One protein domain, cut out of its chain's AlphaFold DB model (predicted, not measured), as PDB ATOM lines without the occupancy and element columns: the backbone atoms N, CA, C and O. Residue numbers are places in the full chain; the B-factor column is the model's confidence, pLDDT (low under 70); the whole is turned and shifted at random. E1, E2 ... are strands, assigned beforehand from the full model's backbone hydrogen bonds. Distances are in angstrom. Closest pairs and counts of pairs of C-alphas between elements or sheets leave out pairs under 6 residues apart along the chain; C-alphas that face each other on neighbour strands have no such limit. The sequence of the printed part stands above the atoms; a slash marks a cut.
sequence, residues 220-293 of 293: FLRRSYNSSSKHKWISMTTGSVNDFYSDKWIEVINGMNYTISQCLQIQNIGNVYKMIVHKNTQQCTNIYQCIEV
ATOM      1  N   PHE A 220      44.589 -14.784   7.114       86.00
ATOM      2  CA  PHE A 220      44.690 -13.327   6.968       86.00
ATOM      3  C   PHE A 220      44.280 -12.561   8.237       86.00
ATOM      4  O   PHE A 220      44.931 -11.584   8.598       86.00
ATOM      5  N   LEU A 221      43.280 -13.049   8.983       87.31
ATOM      6  CA  LEU A 221      42.878 -12.452  10.264       87.31
ATOM      7  C   LEU A 221      43.971 -12.573  11.340       87.31
ATOM      8  O   LEU A 221      44.016 -11.757  12.256       87.31
ATOM      9  N   ARG A 222      44.845 -13.586  11.240       83.06
ATOM     10  CA  ARG A 222      45.752 -14.023  12.318       83.06
ATOM     11  C   ARG A 222      47.210 -13.607  12.132       83.06
ATOM     12  O   ARG A 222      47.893 -13.313  13.113       83.06
ATOM     13  N   ARG A 223      47.715 -13.646  10.897       72.00
ATOM     14  CA  ARG A 223      49.138 -13.455  10.570       72.00
ATOM     15  C   ARG A 223      49.325 -12.341   9.550       72.00
ATOM     16  O   ARG A 223      48.644 -12.329   8.528       72.00
ATOM     17  N   SER A 224      50.323 -11.495   9.787       61.88
ATOM     18  CA  SER A 224      50.896 -10.679   8.721       61.88
ATOM     19  C   SER A 224      51.661 -11.565   7.738       61.88
ATOM     20  O   SER A 224      52.332 -12.511   8.150       61.88
ATOM     21  N   TYR A 225      51.588 -11.255   6.443       59.50
ATOM     22  CA  TYR A 225      52.432 -11.906   5.433       59.50
ATOM     23  C   TYR A 225      53.910 -11.504   5.560       59.50
ATOM     24  O   TYR A 225      54.785 -12.284   5.193       59.50
ATOM     25  N   ASN A 226      54.188 -10.318   6.117       62.06
ATOM     26  CA  ASN A 226      55.515  -9.693   6.102       62.06
ATOM     27  C   ASN A 226      56.166  -9.604   7.497       62.06
ATOM     28  O   ASN A 226      57.181  -8.932   7.656       62.06
ATOM     29  N   SER A 227      55.580 -10.227   8.527       58.31
ATOM     30  CA  SER A 227      56.071 -10.143   9.908       58.31
ATOM     31  C   SER A 227      55.700 -11.377  10.730       58.31
ATOM     32  O   SER A 227      54.641 -11.974  10.545       58.31
ATOM     33  N   SER A 228      56.549 -11.719  11.702       61.50
ATOM     34  CA  SER A 228      56.265 -12.715  12.742       61.50
ATOM     35  C   SER A 228      55.254 -12.228  13.794       61.50
ATOM     36  O   SER A 228      54.776 -13.028  14.603       61.50
ATOM     37  N   SER A 229      54.891 -10.940  13.789       63.94
ATOM     38  CA  SER A 229      53.845 -10.392  14.654       63.94
ATOM     39  C   SER A 229      52.441 -10.851  14.230       63.94
ATOM     40  O   SER A 229      52.086 -10.894  13.049       63.94
ATOM     41  N   LYS A 230      51.606 -11.176  15.226       67.94
ATOM     42  CA  LYS A 230      50.170 -11.420  15.025       67.94
ATOM     43  C   LYS A 230      49.485 -10.136  14.558       67.94
ATOM     44  O   LYS A 230      49.854  -9.051  15.010       67.94
ATOM     45  N   HIS A 231      48.448 -10.261  13.734       74.88
ATOM     46  CA  HIS A 231      47.545  -9.135  13.502       74.88
ATOM     47  C   HIS A 231      46.732  -8.826  14.770       74.88
ATOM     48  O   HIS A 231      46.277  -9.734  15.468       74.88
ATOM     49  N   LYS A 232      46.543  -7.530  15.031       85.12
ATOM     50  CA  LYS A 232      45.580  -6.973  15.984       85.12
ATOM     51  C   LYS A 232      44.684  -6.021  15.204       85.12
ATOM     52  O   LYS A 232      45.207  -5.141  14.524       85.12
ATOM     53  N   TRP A 233      43.370  -6.185  15.291       88.06
ATOM     54  CA  TRP A 233      42.415  -5.352  14.555       88.06
ATOM     55  C   TRP A 233      41.701  -4.404  15.514       88.06
ATOM     56  O   TRP A 233      41.146  -4.848  16.517       88.06
ATOM     57  N   ILE A 234      41.718  -3.102  15.234       90.81
ATOM     58  CA  ILE A 234      41.030  -2.105  16.063       90.81
ATOM     59  C   ILE A 234      39.658  -1.829  15.448       90.81
ATOM     60  O   ILE A 234      39.553  -1.470  14.276       90.81
ATOM     61  N   SER A 235      38.606  -2.001  16.243       90.44
ATOM     62  CA  SER A 235      37.247  -1.632  15.865       90.44
ATOM     63  C   SER A 235      37.083  -0.115  15.935       90.44
ATOM     64  O   SER A 235      37.122   0.472  17.016       90.44
ATOM     65  N   MET A 236      36.858   0.531  14.790       89.56
ATOM     66  CA  MET A 236      36.673   1.987  14.722       89.56
ATOM     67  C   MET A 236      35.339   2.474  15.317       89.56
ATOM     68  O   MET A 236      35.171   3.673  15.509       89.56
ATOM     69  N   THR A 237      34.394   1.572  15.609       88.75
ATOM     70  CA  THR A 237      33.080   1.907  16.193       88.75
ATOM     71  C   THR A 237      33.010   1.693  17.704       88.75
ATOM     72  O   THR A 237      32.274   2.406  18.378       88.75
ATOM     73  N   THR A 238      33.762   0.729  18.248       87.94
ATOM     74  CA  THR A 238      33.747   0.377  19.685       87.94
ATOM     75  C   THR A 238      35.073   0.640  20.398       87.94
ATOM     76  O   THR A 238      35.138   0.523  21.618       87.94
ATOM     77  N   GLY A 239      36.149   0.938  19.662       89.94
ATOM     78  CA  GLY A 239      37.510   1.015  20.198       89.94
ATOM     79  C   GLY A 239      38.103  -0.339  20.617       89.94
ATOM     80  O   GLY A 239      39.219  -0.370  21.133       89.94
ATOM     81  N   SER A 240      37.391  -1.459  20.416       91.94
ATOM     82  CA  SER A 240      37.848  -2.778  20.866       91.94
ATOM     83  C   SER A 240      39.027  -3.300  20.039       91.94
ATOM     84  O   SER A 240      39.083  -3.138  18.816       91.94
ATOM     85  N   VAL A 241      39.986  -3.941  20.710       93.25
ATOM     86  CA  VAL A 241      41.143  -4.591  20.080       93.25
ATOM     87  C   VAL A 241      40.836  -6.073  19.908       93.25
ATOM     88  O   VAL A 241      40.467  -6.753  20.861       93.25
ATOM     89  N   ASN A 242      40.986  -6.575  18.688       92.75
ATOM     90  CA  ASN A 242      40.528  -7.895  18.281       92.75
ATOM     91  C   ASN A 242      41.722  -8.776  17.885       92.75
ATOM     92  O   ASN A 242      42.370  -8.550  16.858       92.75
ATOM     93  N   ASP A 243      41.994  -9.782  18.718       91.19
ATOM     94  CA  ASP A 243      43.109 -10.722  18.593       91.19
ATOM     95  C   ASP A 243      42.603 -12.078  18.082       91.19
ATOM     96  O   ASP A 243      41.897 -12.802  18.791       91.19
ATOM     97  N   PHE A 244      43.004 -12.464  16.868       90.44
ATOM     98  CA  PHE A 244      42.629 -13.750  16.275       90.44
ATOM     99  C   PHE A 244      43.734 -14.805  16.453       90.44
ATOM    100  O   PHE A 244      44.866 -14.663  15.983       90.44
ATOM    101  N   TYR A 245      43.375 -15.908  17.101       88.50
ATOM    102  CA  TYR A 245      44.144 -17.146  17.230       88.50
ATOM    103  C   TYR A 245      43.562 -18.197  16.269       88.50
ATOM    104  O   TYR A 245      42.603 -17.924  15.554       88.50
ATOM    105  N   SER A 246      44.146 -19.400  16.197       87.38
ATOM    106  CA  SER A 246      43.653 -20.433  15.264       87.38
ATOM    107  C   SER A 246      42.227 -20.876  15.600       87.38
ATOM    108  O   SER A 246      41.412 -21.036  14.706       87.38
ATOM    109  N   ASP A 247      41.942 -21.034  16.887       86.88
ATOM    110  CA  ASP A 247      40.744 -21.608  17.511       86.88
ATOM    111  C   ASP A 247      39.774 -20.560  18.087       86.88
ATOM    112  O   ASP A 247      38.570 -20.801  18.184       86.88
ATOM    113  N   LYS A 248      40.299 -19.390  18.471       90.31
ATOM    114  CA  LYS A 248      39.571 -18.347  19.206       90.31
ATOM    115  C   LYS A 248      39.840 -16.939  18.678       90.31
ATOM    116  O   LYS A 248      40.964 -16.595  18.322       90.31
ATOM    117  N   TRP A 249      38.813 -16.107  18.710       92.06
ATOM    118  CA  TRP A 249      38.866 -14.656  18.559       92.06
ATOM    119  C   TRP A 249      38.609 -14.037  19.935       92.06
ATOM    120  O   TRP A 249      37.632 -14.392  20.594       92.06
ATOM    121  N   ILE A 250      39.502 -13.160  20.391       92.69
ATOM    122  CA  ILE A 250      39.364 -12.432  21.657       92.69
ATOM    123  C   ILE A 250      39.148 -10.953  21.344       92.69
ATOM    124  O   ILE A 250      39.940 -10.349  20.622       92.69
ATOM    125  N   GLU A 251      38.091 -10.380  21.905       93.38
ATOM    126  CA  GLU A 251      37.803  -8.951  21.876       93.38
ATOM    127  C   GLU A 251      38.195  -8.336  23.223       93.38
ATOM    128  O   GLU A 251      37.746  -8.801  24.273       93.38
ATOM    129  N   VAL A 252      39.028  -7.297  23.203       92.31
ATOM    130  CA  VAL A 252      39.602  -6.651  24.389       92.31
ATOM    131  C   VAL A 252      39.162  -5.190  24.446       92.31
ATOM    132  O   VAL A 252      39.318  -4.453  23.471       92.31
ATOM    133  N   ILE A 253      38.647  -4.753  25.598       90.50
ATOM    134  CA  ILE A 253      38.266  -3.360  25.876       90.50
ATOM    135  C   ILE A 253      38.926  -2.944  27.193       90.50
ATOM    136  O   ILE A 253      38.891  -3.687  28.170       90.50
ATOM    137  N   ASN A 254      39.568  -1.772  27.218       87.38
ATOM    138  CA  ASN A 254      40.284  -1.230  28.387       87.38
ATOM    139  C   ASN A 254      41.287  -2.216  29.034       87.38
ATOM    140  O   ASN A 254      41.510  -2.192  30.240       87.38
ATOM    141  N   GLY A 255      41.887  -3.100  28.227       83.81
ATOM    142  CA  GLY A 255      42.835  -4.126  28.679       83.81
ATOM    143  C   GLY A 255      42.208  -5.421  29.215       83.81
ATOM    144  O   GLY A 255      42.949  -6.367  29.469       83.81
ATOM    145  N   MET A 256      40.879  -5.508  29.339       84.88
ATOM    146  CA  MET A 256      40.169  -6.715  29.781       84.88
ATOM    147  C   MET A 256      39.517  -7.454  28.607       84.88
ATOM    148  O   MET A 256      39.062  -6.832  27.645       84.88
ATOM    149  N   ASN A 257      39.437  -8.785  28.692       89.88
ATOM    150  CA  ASN A 257      38.704  -9.599  27.722       89.88
ATOM    151  C   ASN A 257      37.204  -9.281  27.827       89.88
ATOM    152  O   ASN A 257      36.561  -9.626  28.813       89.88
ATOM    153  N   TYR A 258      36.643  -8.643  26.805       89.50
ATOM    154  CA  TYR A 258      35.227  -8.292  26.750       89.50
ATOM    155  C   TYR A 258      34.382  -9.435  26.178       89.50
ATOM    156  O   TYR A 258      33.311  -9.746  26.704       89.50
ATOM    157  N   THR A 259      34.876 -10.105  25.128       92.50
ATOM    158  CA  THR A 259      34.264 -11.328  24.590       92.50
ATOM    159  C   THR A 259      35.313 -12.331  24.100       92.50
ATOM    160  O   THR A 259      36.407 -11.953  23.677       92.50
ATOM    161  N   ILE A 260      34.984 -13.626  24.148       91.75
ATOM    162  CA  ILE A 260      35.771 -14.701  23.518       91.75
ATOM    163  C   ILE A 260      34.847 -15.501  22.604       91.75
ATOM    164  O   ILE A 260      33.805 -15.972  23.050       91.75
ATOM    165  N   SER A 261      35.242 -15.676  21.345       92.25
ATOM    166  CA  SER A 261      34.486 -16.410  20.325       92.25
ATOM    167  C   SER A 261      35.289 -17.596  19.786       92.25
ATOM    168  O   SER A 261      36.418 -17.413  19.339       92.25
ATOM    169  N   GLN A 262      34.723 -18.803  19.790       91.50
ATOM    170  CA  GLN A 262      35.345 -20.032  19.271       91.50
ATOM    171  C   GLN A 262      34.727 -20.444  17.929       91.50
ATOM    172  O   GLN A 262      33.519 -20.299  17.729       91.50
ATOM    173  N   CYS A 263      35.540 -20.978  17.013       90.44
ATOM    174  CA  CYS A 263      35.097 -21.374  15.671       90.44
ATOM    175  C   CYS A 263      34.348 -22.725  15.706       90.44
ATOM    176  O   CYS A 263      34.967 -23.767  15.937       90.44
ATOM    177  N   LEU A 264      33.034 -22.732  15.442       90.00
ATOM    178  CA  LEU A 264      32.242 -23.969  15.337       90.00
ATOM    179  C   LEU A 264      32.143 -24.482  13.898       90.00
ATOM    180  O   LEU A 264      32.398 -25.653  13.642       90.00
ATOM    181  N   GLN A 265      31.799 -23.612  12.949       90.50
ATOM    182  CA  GLN A 265      31.726 -23.970  11.533       90.50
ATOM    183  C   GLN A 265      32.276 -22.839  10.666       90.50
ATOM    184  O   GLN A 265      32.093 -21.665  10.983       90.50
ATOM    185  N   ILE A 266      32.931 -23.197   9.560       90.81
ATOM    186  CA  ILE A 266      33.389 -22.266   8.528       90.81
ATOM    187  C   ILE A 266      33.036 -22.812   7.143       90.81
ATOM    188  O   ILE A 266      33.193 -24.003   6.878       90.81
ATOM    189  N   GLN A 267      32.578 -21.932   6.260       92.31
ATOM    190  CA  GLN A 267      32.309 -22.208   4.856       92.31
ATOM    191  C   GLN A 267      32.990 -21.129   4.011       92.31
ATOM    192  O   GLN A 267      32.695 -19.945   4.152       92.31
ATOM    193  N   ASN A 268      33.899 -21.542   3.128       90.06
ATOM    194  CA  ASN A 268      34.493 -20.663   2.124       90.06
ATOM    195  C   ASN A 268      33.606 -20.665   0.866       90.06
ATOM    196  O   ASN A 268      33.273 -21.734   0.357       90.06
ATOM    197  N   ILE A 269      33.240 -19.481   0.375       89.94
ATOM    198  CA  ILE A 269      32.421 -19.259  -0.827       89.94
ATOM    199  C   ILE A 269      33.226 -18.433  -1.856       89.94
ATOM    200  O   ILE A 269      32.730 -17.513  -2.504       89.94
ATOM    201  N   GLY A 270      34.521 -18.739  -1.978       85.25
ATOM    202  CA  GLY A 270      35.468 -18.089  -2.882       85.25
ATOM    203  C   GLY A 270      36.112 -16.861  -2.246       85.25
ATOM    204  O   GLY A 270      37.197 -16.956  -1.677       85.25
ATOM    205  N   ASN A 271      35.432 -15.717  -2.343       85.62
ATOM    206  CA  ASN A 271      35.931 -14.428  -1.845       85.62
ATOM    207  C   ASN A 271      35.468 -14.102  -0.413       85.62
ATOM    208  O   ASN A 271      35.823 -13.049   0.102       85.62
ATOM    209  N   VAL A 272      34.639 -14.960   0.194       88.81
ATOM    210  CA  VAL A 272      33.939 -14.702   1.461       88.81
ATOM    211  C   VAL A 272      33.918 -15.966   2.321       88.81
ATOM    212  O   VAL A 272      33.639 -17.062   1.826       88.81
ATOM    213  N   TYR A 273      34.157 -15.808   3.620       90.81
ATOM    214  CA  TYR A 273      34.065 -16.839   4.645       90.81
ATOM    215  C   TYR A 273      32.842 -16.595   5.529       90.81
ATOM    216  O   TYR A 273      32.807 -15.659   6.328       90.81
ATOM    217  N   LYS A 274      31.853 -17.490   5.447       93.19
ATOM    218  CA  LYS A 274      30.750 -17.540   6.414       93.19
ATOM    219  C   LYS A 274      31.158 -18.425   7.588       93.19
ATOM    220  O   LYS A 274      31.650 -19.534   7.388       93.19
ATOM    221  N   MET A 275      30.983 -17.939   8.810       92.50
ATOM    222  CA  MET A 275      31.368 -18.627  10.044       92.50
ATOM    223  C   MET A 275      30.224 -18.643  11.052       92.50
ATOM    224  O   MET A 275      29.501 -17.661  11.192       92.50
ATOM    225  N   ILE A 276      30.112 -19.738  11.802       91.94
ATOM    226  CA  ILE A 276      29.317 -19.817  13.030       91.94
ATOM    227  C   ILE A 276      30.306 -19.860  14.191       91.94
ATOM    228  O   ILE A 276      31.161 -20.753  14.246       91.94
ATOM    229  N   VAL A 277      30.189 -18.911  15.120       92.31
ATOM    230  CA  VAL A 277      31.001 -18.874  16.342       92.31
ATOM    231  C   VAL A 277      30.147 -19.023  17.596       92.31
ATOM    232  O   VAL A 277      29.032 -18.505  17.674       92.31
ATOM    233  N   HIS A 278      30.703 -19.711  18.591       90.62
ATOM    234  CA  HIS A 278      30.205 -19.718  19.965       90.62
ATOM    235  C   HIS A 278      30.897 -18.590  20.732       90.62
ATOM    236  O   HIS A 278      32.122 -18.608  20.848       90.62
ATOM    237  N   LYS A 279      30.145 -17.598  21.211       90.56
ATOM    238  CA  LYS A 279      30.659 -16.353  21.793       90.56
ATOM    239  C   LYS A 279      30.236 -16.215  23.256       90.56
ATOM    240  O   LYS A 279      29.049 -16.132  23.560       90.56
ATOM    241  N   ASN A 280      31.219 -16.136  24.145       90.00
ATOM    242  CA  ASN A 280      31.041 -15.837  25.563       90.00
ATOM    243  C   ASN A 280      31.142 -14.316  25.753       90.00
ATOM    244  O   ASN A 280      32.101 -13.697  25.280       90.00
ATOM    245  N   THR A 281      30.176 -13.709  26.443       89.25
ATOM    246  CA  THR A 281      30.158 -12.264  26.750       89.25
ATOM    247  C   THR A 281      30.667 -11.971  28.163       89.25
ATOM    248  O   THR A 281      30.675 -12.867  29.003       89.25
ATOM    249  N   GLN A 282      31.015 -10.715  28.476       84.81
ATOM    250  CA  GLN A 282      31.388 -10.296  29.838       84.81
ATOM    251  C   GLN A 282      30.323 -10.643  30.902       84.81
ATOM    252  O   GLN A 282      30.662 -10.887  32.051       84.81
ATOM    253  N   GLN A 283      29.041 -10.753  30.531       82.69
ATOM    254  CA  GLN A 283      27.971 -11.196  31.441       82.69
ATOM    255  C   GLN A 283      27.957 -12.725  31.667       82.69
ATOM    256  O   GLN A 283      27.026 -13.252  32.284       82.69
ATOM    257  N   CYS A 284      28.956 -13.439  31.140       85.81
ATOM    258  CA  CYS A 284      29.079 -14.895  31.095       85.81
ATOM    259  C   CYS A 284      27.813 -15.551  30.514       85.81
ATOM    260  O   CYS A 284      27.286 -16.550  31.016       85.81
ATOM    261  N   THR A 285      27.286 -14.932  29.454       84.62
ATOM    262  CA  THR A 285      26.247 -15.507  28.599       84.62
ATOM    263  C   THR A 285      26.885 -16.072  27.339       84.62
ATOM    264  O   THR A 285      27.762 -15.447  26.738       84.62
ATOM    265  N   ASN A 286      26.427 -17.259  26.953       84.00
ATOM    266  CA  ASN A 286      26.862 -17.956  25.751       84.00
ATOM    267  C   ASN A 286      25.867 -17.623  24.633       84.00
ATOM    268  O   ASN A 286      24.667 -17.849  24.800       84.00
ATOM    269  N   ILE A 287      26.343 -17.094  23.507       88.12
ATOM    270  CA  ILE A 287      25.518 -16.787  22.332       88.12
ATOM    271  C   ILE A 287      26.137 -17.387  21.069       88.12
ATOM    272  O   ILE A 287      27.354 -17.525  20.961       88.12
ATOM    273  N   TYR A 288      25.298 -17.719  20.092       89.56
ATOM    274  CA  TYR A 288      25.745 -18.125  18.760       89.56
ATOM    275  C   TYR A 288      25.678 -16.918  17.832       89.56
ATOM    276  O   TYR A 288      24.666 -16.218  17.804       89.56
ATOM    277  N   GLN A 289      26.743 -16.672  17.070       91.50
ATOM    278  CA  GLN A 289      26.799 -15.573  16.111       91.50
ATOM    279  C   GLN A 289      27.245 -16.085  14.739       91.50
ATOM    280  O   GLN A 289      28.279 -16.743  14.616       91.50
ATOM    281  N   CYS A 290      26.473 -15.747  13.706       91.44
ATOM    282  CA  CYS A 290      26.901 -15.877  12.318       91.44
ATOM    283  C   CYS A 290      27.752 -14.659  11.931       91.44
ATOM    284  O   CYS A 290      27.416 -13.525  12.280       91.44
ATOM    285  N   ILE A 291      28.851 -14.898  11.221       91.06
ATOM    286  CA  ILE A 291      29.816 -13.890  10.765       91.06
ATOM    287  C   ILE A 291      30.070 -14.110   9.275       91.06
ATOM    288  O   ILE A 291      30.114 -15.251   8.816       91.06
ATOM    289  N   GLU A 292      30.264 -13.025   8.535       89.50
ATOM    290  CA  GLU A 292      30.611 -13.029   7.116       89.50
ATOM    291  C   GLU A 292      31.728 -12.002   6.892       89.50
ATOM    292  O   GLU A 292      31.570 -10.846   7.291       89.50
ATOM    293  N   VAL A 293      32.870 -12.451   6.353       84.31
ATOM    294  CA  VAL A 293      34.116 -11.673   6.150       84.31
ATOM    295  C   VAL A 293      34.891 -12.126   4.918       84.31
ATOM    296  O   VAL A 293      34.773 -13.320   4.565       84.31
TER     297      VAL A 293
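This is residues 220 to 293 of the 293 residues of an uncharacterized protein of Wuchereria bancrofti (UniProt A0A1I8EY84). You are looking at one sheet of six strands, strongly twisted and curled like part of a barrel but left open, with its edge strands E1 and E6 apart. The long bent strand E4 runs through it, with E3, E2 and then E1 on one side and the hairpin of E5 and E6 on the other, and a stretch with no named element, residues 220 to 231, leads into E1. The printed part has 74 residues, no named helix and six strands, E1 to E6 along the chain, in the sheet order E1, E2, E3, E4, E5, E6, all antiparallel. The class is all strand, and the whole is compact, with a radius of gyration of the C-alphas of 12.9 A and spans of 35 by 27 by 22 A.

Begin at C-alpha 220, at (44.690, -13.327, 6.968), and pass residues 220 to 231 to reach C-alpha 232 at (45.580, -6.973, 15.984), where E1 begins and runs to residue 234. E2 takes residues 241 to 244 and E3 residues 248 to 253, 16.5 A from first to last C-alpha. Find C-alpha 256 at (40.169, -6.715, 29.781); from there E4, the longest strand, runs to residue 268, 31.5 A away, and bends by 69 degrees at residue 265. E5, residues 273 to 281, is 22.9 A long and bends by 55 degrees at residue 278. E6, residues 286 to 292, is 19.6 A long and ends at C-alpha 292, at (30.611, -13.029, 7.116).

The six strands form a meander, each the antiparallel neighbour of the one before, and each successive pair is a hairpin. Start at the edge strand E1: its direction makes 145 degrees with that of E2, and N 233 and O 242 are within hydrogen-bond range at 3.0 A. Between E2 and E3, at 169 degrees, look at N 243 and O 250, 2.9 A. Between E3 and E4, at 147 degrees, N 249 and O 261 are 2.8 A apart. E4 and E5, at 151 degrees, have N 262 and O 278 at 2.8 A and, farther along E4, N 267 and O 274 at 2.8 A. E5 and the other edge strand, E6, stand at 155 degrees, with N 277 and O 289 at 2.9 A. E3 and E6 are apart.

The C-alphas farthest apart are those of Asn 226 and Gln 283, 37.5 A. The printed part has no cut and ends at Val 293, the chain's last residue. The link from E1 to E2 is short, and the other four links are tight. The mean pLDDT of the printed part is 86.3; look for values under 70 at residues 224 to 230.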